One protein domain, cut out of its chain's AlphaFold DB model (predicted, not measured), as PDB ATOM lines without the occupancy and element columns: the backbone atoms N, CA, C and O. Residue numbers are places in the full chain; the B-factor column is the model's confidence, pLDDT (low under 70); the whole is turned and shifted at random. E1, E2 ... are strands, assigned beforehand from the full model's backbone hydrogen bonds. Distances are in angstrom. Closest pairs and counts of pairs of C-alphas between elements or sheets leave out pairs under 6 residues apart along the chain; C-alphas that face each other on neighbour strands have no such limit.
ATOM      1  N   ARG A  51     191.832 170.016 211.338       90.81
ATOM      2  CA  ARG A  51     192.254 171.175 210.549       90.81
ATOM      3  C   ARG A  51     193.644 170.940 209.977       90.81
ATOM      4  O   ARG A  51     194.552 170.515 210.691       90.81
ATOM      5  N   TYR A  52     193.801 171.282 208.708       89.94
ATOM      6  CA  TYR A  52     195.058 171.244 207.983       89.94
ATOM      7  C   TYR A  52     195.299 172.599 207.322       89.94
ATOM      8  O   TYR A  52     194.360 173.278 206.896       89.94
ATOM      9  N   ASN A  53     196.560 172.984 207.204       87.69
ATOM     10  CA  ASN A  53     196.945 174.219 206.538       87.69
ATOM     11  C   ASN A  53     196.799 174.090 204.999       87.69
ATOM     12  O   ASN A  53     196.517 172.997 204.497       87.69
ATOM     13  N   PRO A  54     197.023 175.160 204.208       86.38
ATOM     14  CA  PRO A  54     196.910 175.109 202.746       86.38
ATOM     15  C   PRO A  54     197.761 174.028 202.065       86.38
ATOM     16  O   PRO A  54     197.392 173.556 200.991       86.38
ATOM     17  N   LYS A  55     198.885 173.631 202.679       85.50
ATOM     18  CA  LYS A  55     199.795 172.592 202.173       85.50
ATOM     19  C   LYS A  55     199.346 171.172 202.536       85.50
ATOM     20  O   LYS A  55     199.967 170.211 202.095       85.50
ATOM     21  N   GLY A  56     198.280 171.031 203.324       84.56
ATOM     22  CA  GLY A  56     197.797 169.747 203.824       84.56
ATOM     23  C   GLY A  56     198.555 169.236 205.052       84.56
ATOM     24  O   GLY A  56     198.446 168.054 205.373       84.56
ATOM     25  N   GLU A  57     199.316 170.092 205.738       86.62
ATOM     26  CA  GLU A  57     199.974 169.746 207.002       86.62
ATOM     27  C   GLU A  57     198.967 169.878 208.151       86.62
ATOM     28  O   GLU A  57     198.162 170.811 208.180       86.62
ATOM     29  N   PHE A  58     198.996 168.935 209.091       88.38
ATOM     30  CA  PHE A  58     198.091 168.912 210.238       88.38
ATOM     31  C   PHE A  58     198.324 170.113 211.167       88.38
ATOM     32  O   PHE A  58     199.461 170.389 211.541       88.38
ATOM     33  N   GLU A  59     197.251 170.796 211.572       89.19
ATOM     34  CA  GLU A  59     197.311 171.928 212.507       89.19
ATOM     35  C   GLU A  59     196.675 171.608 213.862       89.19
ATOM     36  O   GLU A  59     197.268 171.882 214.901       89.19
ATOM     37  N   CYS A  60     195.454 171.066 213.869       87.44
ATOM     38  CA  CYS A  60     194.762 170.685 215.100       87.44
ATOM     39  C   CYS A  60     193.677 169.637 214.835       87.44
ATOM     40  O   CYS A  60     193.180 169.506 213.717       87.44
ATOM     41  N   ALA A  61     193.267 168.931 215.886       90.62
ATOM     42  CA  ALA A  61     192.079 168.087 215.897       90.62
ATOM     43  C   ALA A  61     191.309 168.290 217.201       90.62
ATOM     44  O   ALA A  61     191.895 168.641 218.227       90.62
ATOM     45  N   GLY A  62     190.004 168.044 217.167       91.88
ATOM     46  CA  GLY A  62     189.171 168.065 218.360       91.88
ATOM     47  C   GLY A  62     187.873 167.295 218.174       91.88
ATOM     48  O   GLY A  62     187.395 167.119 217.051       91.88
ATOM     49  N   LEU A  63     187.309 166.857 219.297       94.25
ATOM     50  CA  LEU A  63     185.922 166.420 219.373       94.25
ATOM     51  C   LEU A  63     185.070 167.626 219.721       94.25
ATOM     52  O   LEU A  63     185.393 168.362 220.652       94.25
ATOM     53  N   PHE A  64     183.987 167.814 218.981       94.00
ATOM     54  CA  PHE A  64     183.077 168.917 219.193       94.00
ATOM     55  C   PHE A  64     181.659 168.409 219.382       94.00
ATOM     56  O   PHE A  64     181.184 167.583 218.601       94.00
ATOM     57  N   ILE A  65     180.978 168.945 220.391       95.19
ATOM     58  CA  ILE A  65     179.599 168.614 220.728       95.19
ATOM     59  C   ILE A  65     178.707 169.849 220.610       95.19
ATOM     60  O   ILE A  65     179.124 170.975 220.900       95.19
ATOM     61  N   SER A  66     177.471 169.648 220.175       94.06
ATOM     62  CA  SER A  66     176.437 170.678 220.167       94.06
ATOM     63  C   SER A  66     175.265 170.294 221.062       94.06
ATOM     64  O   SER A  66     174.982 169.118 221.293       94.06
ATOM     65  N   LYS A  67     174.569 171.316 221.570       92.19
ATOM     66  CA  LYS A  67     173.265 171.144 222.224       92.19
ATOM     67  C   LYS A  67     172.143 170.935 221.204       92.19
ATOM     68  O   LYS A  67     171.116 170.368 221.555       92.19
ATOM     69  N   ASP A  68     172.361 171.372 219.968       91.06
ATOM     70  CA  ASP A  68     171.432 171.213 218.860       91.06
ATOM     71  C   ASP A  68     171.900 170.078 217.942       91.06
ATOM     72  O   ASP A  68     173.095 169.821 217.806       91.06
ATOM     73  N   SER A  69     170.964 169.413 217.268       88.56
ATOM     74  CA  SER A  69     171.282 168.411 216.250       88.56
ATOM     75  C   SER A  69     171.377 169.017 214.848       88.56
ATOM     76  O   SER A  69     170.702 170.005 214.515       88.56
ATOM     77  N   ILE A  70     172.206 168.397 214.013       88.44
ATOM     78  CA  ILE A  70     172.318 168.623 212.575       88.44
ATOM     79  C   ILE A  70     171.905 167.352 211.827       88.44
ATOM     80  O   ILE A  70     172.298 166.251 212.202       88.44
ATOM     81  N   ASN A  71     171.148 167.499 210.739       86.38
ATOM     82  CA  ASN A  71     170.888 166.374 209.851       86.38
ATOM     83  C   ASN A  71     172.143 166.102 209.011       86.38
ATOM     84  O   ASN A  71     172.439 166.819 208.058       86.38
ATOM     85  N   ILE A  72     172.882 165.052 209.361       82.88
ATOM     86  CA  ILE A  72     174.134 164.676 208.686       82.88
ATOM     87  C   ILE A  72     173.928 164.206 207.237       82.88
ATOM     88  O   ILE A  72     174.899 164.090 206.489       82.88
ATOM     89  N   ASN A  73     172.679 163.929 206.843       83.75
ATOM     90  CA  ASN A  73     172.314 163.550 205.477       83.75
ATOM     91  C   ASN A  73     172.041 164.769 204.582       83.75
ATOM     92  O   ASN A  73     171.905 164.620 203.367       83.75
ATOM     93  N   GLU A  74     171.951 165.967 205.162       83.00
ATOM     94  CA  GLU A  74     171.791 167.217 204.425       83.00
ATOM     95  C   GLU A  74     173.140 167.869 204.115       83.00
ATOM     96  O   GLU A  74     174.178 167.561 204.701       83.00
ATOM     97  N   LEU A  75     173.125 168.804 203.164       83.81
ATOM     98  CA  LEU A  75     174.297 169.615 202.868       83.81
ATOM     99  C   LEU A  75     174.571 170.580 204.025       83.81
ATOM    100  O   LEU A  75     173.690 171.328 204.452       83.81
ATOM    101  N   TYR A  76     175.822 170.603 204.470       87.44
ATOM    102  CA  TYR A  76     176.315 171.526 205.482       87.44
ATOM    103  C   TYR A  76     177.637 172.158 205.040       87.44
ATOM    104  O   TYR A  76     178.448 171.540 204.345       87.44
ATOM    105  N   GLU A  77     177.865 173.386 205.490       88.00
ATOM    106  CA  GLU A  77     179.087 174.148 205.240       88.00
ATOM    107  C   GLU A  77     179.685 174.620 206.568       88.00
ATOM    108  O   GLU A  77     178.982 175.187 207.406       88.00
ATOM    109  N   ILE A  78     180.986 174.409 206.768       87.44
ATOM    110  CA  ILE A  78     181.713 175.072 207.848       87.44
ATOM    111  C   ILE A  78     181.856 176.556 207.509       87.44
ATOM    112  O   ILE A  78     182.393 176.910 206.465       87.44
ATOM    113  N   THR A  79     181.394 177.440 208.389       85.56
ATOM    114  CA  THR A  79     181.481 178.895 208.153       85.56
ATOM    115  C   THR A  79     182.461 179.589 209.082       85.56
ATOM    116  O   THR A  79     182.821 180.741 208.857       85.56
ATOM    117  N   HIS A  80     182.851 178.931 210.175       82.75
ATOM    118  CA  HIS A  80     183.729 179.519 211.176       82.75
ATOM    119  C   HIS A  80     184.394 178.440 212.031       82.75
ATOM    120  O   HIS A  80     183.725 177.486 212.431       82.75
ATOM    121  N   LEU A  81     185.672 178.638 212.365       80.94
ATOM    122  CA  LEU A  81     186.374 177.907 213.415       80.94
ATOM    123  C   LEU A  81     187.261 178.883 214.200       80.94
ATOM    124  O   LEU A  81     188.168 179.488 213.630       80.94
ATOM    125  N   SER A  82     187.018 179.012 215.505       80.25
ATOM    126  CA  SER A  82     187.783 179.901 216.392       80.25
ATOM    127  C   SER A  82     188.775 179.082 217.213       80.25
ATOM    128  O   SER A  82     188.370 178.366 218.124       80.25
ATOM    129  N   HIS A  83     190.065 179.124 216.855       81.19
ATOM    130  CA  HIS A  83     191.171 178.466 217.580       81.19
ATOM    131  C   HIS A  83     190.929 176.995 217.980       81.19
ATOM    132  O   HIS A  83     191.406 176.540 219.012       81.19
ATOM    133  N   CYS A  84     190.178 176.241 217.170       80.88
ATOM    134  CA  CYS A  84     189.784 174.857 217.470       80.88
ATOM    135  C   CYS A  84     188.946 174.717 218.765       80.88
ATOM    136  O   CYS A  84     188.827 173.619 219.298       80.88
ATOM    137  N   MET A  85     188.345 175.807 219.252       86.00
ATOM    138  CA  MET A  85     187.475 175.851 220.433       86.00
ATOM    139  C   MET A  85     186.000 175.728 220.061       86.00
ATOM    140  O   MET A  85     185.229 175.079 220.760       86.00
ATOM    141  N   GLU A  86     185.600 176.341 218.952       89.88
ATOM    142  CA  GLU A  86     184.232 176.279 218.448       89.88
ATOM    143  C   GLU A  86     184.195 176.242 216.925       89.88
ATOM    144  O   GLU A  86     185.079 176.787 216.256       89.88
ATOM    145  N   VAL A  87     183.154 175.603 216.394       91.12
ATOM    146  CA  VAL A  87     182.877 175.469 214.965       91.12
ATOM    147  C   VAL A  87     181.412 175.753 214.688       91.12
ATOM    148  O   VAL A  87     180.532 175.337 215.438       91.12
ATOM    149  N   ARG A  88     181.141 176.454 213.586       93.06
ATOM    150  CA  ARG A  88     179.777 176.698 213.107       93.06
ATOM    151  C   ARG A  88     179.535 175.958 211.805       93.06
ATOM    152  O   ARG A  88     180.265 176.174 210.835       93.06
ATOM    153  N   PHE A  89     178.480 175.155 211.793       91.38
ATOM    154  CA  PHE A  89     177.955 174.515 210.596       91.38
ATOM    155  C   PHE A  89     176.695 175.238 210.148       91.38
ATOM    156  O   PHE A  89     175.741 175.368 210.913       91.38
ATOM    157  N   LYS A  90     176.682 175.700 208.905       90.50
ATOM    158  CA  LYS A  90     175.502 176.251 208.250       90.50
ATOM    159  C   LYS A  90     174.817 175.149 207.450       90.50
ATOM    160  O   LYS A  90     175.432 174.575 206.554       90.50
ATOM    161  N   THR A  91     173.556 174.877 207.765       87.50
ATOM    162  CA  THR A  91     172.657 174.043 206.955       87.50
ATOM    163  C   THR A  91     171.723 174.920 206.123       87.50
ATOM    164  O   THR A  91     171.857 176.147 206.107       87.50
ATOM    165  N   GLN A  92     170.770 174.300 205.420       83.88
ATOM    166  CA  GLN A  92     169.716 175.035 204.718       83.88
ATOM    167  C   GLN A  92     168.837 175.851 205.680       83.88
ATOM    168  O   GLN A  92     168.470 176.977 205.348       83.88
ATOM    169  N   ASP A  93     168.575 175.323 206.877       85.62
ATOM    170  CA  ASP A  93     167.594 175.900 207.801       85.62
ATOM    171  C   ASP A  93     168.213 176.764 208.901       85.62
ATOM    172  O   ASP A  93     167.589 177.712 209.381       85.62
ATOM    173  N   LYS A  94     169.427 176.425 209.358       89.75
ATOM    174  CA  LYS A  94     170.003 177.021 210.569       89.75
ATOM    175  C   LYS A  94     171.526 176.995 210.594       89.75
ATOM    176  O   LYS A  94     172.190 176.334 209.800       89.75
ATOM    177  N   ILE A  95     172.084 177.721 211.557       92.69
ATOM    178  CA  ILE A  95     173.493 177.624 211.935       92.69
ATOM    179  C   ILE A  95     173.562 176.886 213.267       92.69
ATOM    180  O   ILE A  95     172.936 177.310 214.236       92.69
ATOM    181  N   VAL A  96     174.331 175.804 213.311       93.75
ATOM    182  CA  VAL A  96     174.542 174.984 214.504       93.75
ATOM    183  C   VAL A  96     175.951 175.218 215.040       93.75
ATOM    184  O   VAL A  96     176.932 175.108 214.300       93.75
ATOM    185  N   LEU A  97     176.051 175.557 216.327       94.19
ATOM    186  CA  LEU A  97     177.319 175.779 217.023       94.19
ATOM    187  C   LEU A  97     177.769 174.497 217.724       94.19
ATOM    188  O   LEU A  97     177.062 173.971 218.579       94.19
ATOM    189  N   PHE A  98     178.973 174.051 217.405       94.12
ATOM    190  CA  PHE A  98     179.660 172.929 218.023       94.12
ATOM    191  C   PHE A  98     180.833 173.461 218.855       94.12
ATOM    192  O   PHE A  98     181.600 174.299 218.379       94.12
ATOM    193  N   LYS A  99     180.979 172.995 220.095       93.75
ATOM    194  CA  LYS A  99     182.052 173.397 221.019       93.75
ATOM    195  C   LYS A  99     182.987 172.235 221.294       93.75
ATOM    196  O   LYS A  99     182.530 171.101 221.396       93.75
ATOM    197  N   ASN A 100     184.279 172.517 221.404       92.44
ATOM    198  CA  ASN A 100     185.281 171.510 221.706       92.44
ATOM    199  C   ASN A 100     185.035 170.935 223.107       92.44
ATOM    200  O   ASN A 100     184.918 171.691 224.069       92.44
ATOM    201  N   VAL A 101     184.980 169.609 223.211       89.25
ATOM    202  CA  VAL A 101     184.714 168.877 224.461       89.25
ATOM    203  C   VAL A 101     185.826 169.089 225.498       89.25
ATOM    204  O   VAL A 101     185.575 169.005 226.692       89.25
ATOM    205  N   ASN A 102     187.049 169.404 225.064       80.75
ATOM    206  CA  ASN A 102     188.191 169.620 225.959       80.75
ATOM    207  C   ASN A 102     188.267 171.048 226.538       80.75
ATOM    208  O   ASN A 102     189.244 171.363 227.211       80.75
ATOM    209  N   ASN A 103     187.290 171.912 226.243       62.03
ATOM    210  CA  ASN A 103     187.240 173.308 226.692       62.03
ATOM    211  C   ASN A 103     186.065 173.605 227.651       62.03
ATOM    212  O   ASN A 103     185.732 174.779 227.833       62.03
ATOM    213  N   ASP A 104     185.436 172.573 228.223       50.62
ATOM    214  CA  ASP A 104     184.451 172.710 229.313       50.62
ATOM    215  C   ASP A 104     185.123 172.785 230.697       50.62
ATOM    216  O   ASP A 104     186.100 172.033 230.934       50.62
TER     217      ASP A 104
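What this domain is: This is residues 51 to 104 of the 104 residues of an uncharacterized protein of Arcticibacterium luteifluviistationis (UniProt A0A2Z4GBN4). One antiparallel sheet, curled like part of a barrel, has long E1 at one edge reaching past the hairpins E2-E3 and E3-E4; residues 53 to 58 stick out. The 54 printed residues include strands E1 to E4, in sheet order E1, E4, E3, E2, and no named helix: all strand, with under half in named elements. The whole is only just compact, close to loose: radius of gyration of the C-alphas 12.0 A, spans 32 by 28 by 16 A.

Where its parts are: E1, residues 58 to 65, begins at C-alpha (198.091, 168.912, 210.238) and measures 21.3 A. E2 is 77 to 82, E3 86 to 90, and E4 95 to 100, ending at C-alpha (185.281, 171.510, 221.706).

How they stand to each other: Residues 51 to 52 pair antiparallel with 58 to 60 of E1. E1 to E4 form a Greek key, the meander E2, E3, E4 with E1 antiparallel beside E4. Pairs within hydrogen-bond range include N 65 and O 99, 2.8 A; N 88 and O 80, 3.0 A; N 87 and O 98, 2.8 A.

The domain as a whole: The printed part has no cut. E1 to E2 is a long link. Residues 103 to 104 have pLDDT under 70.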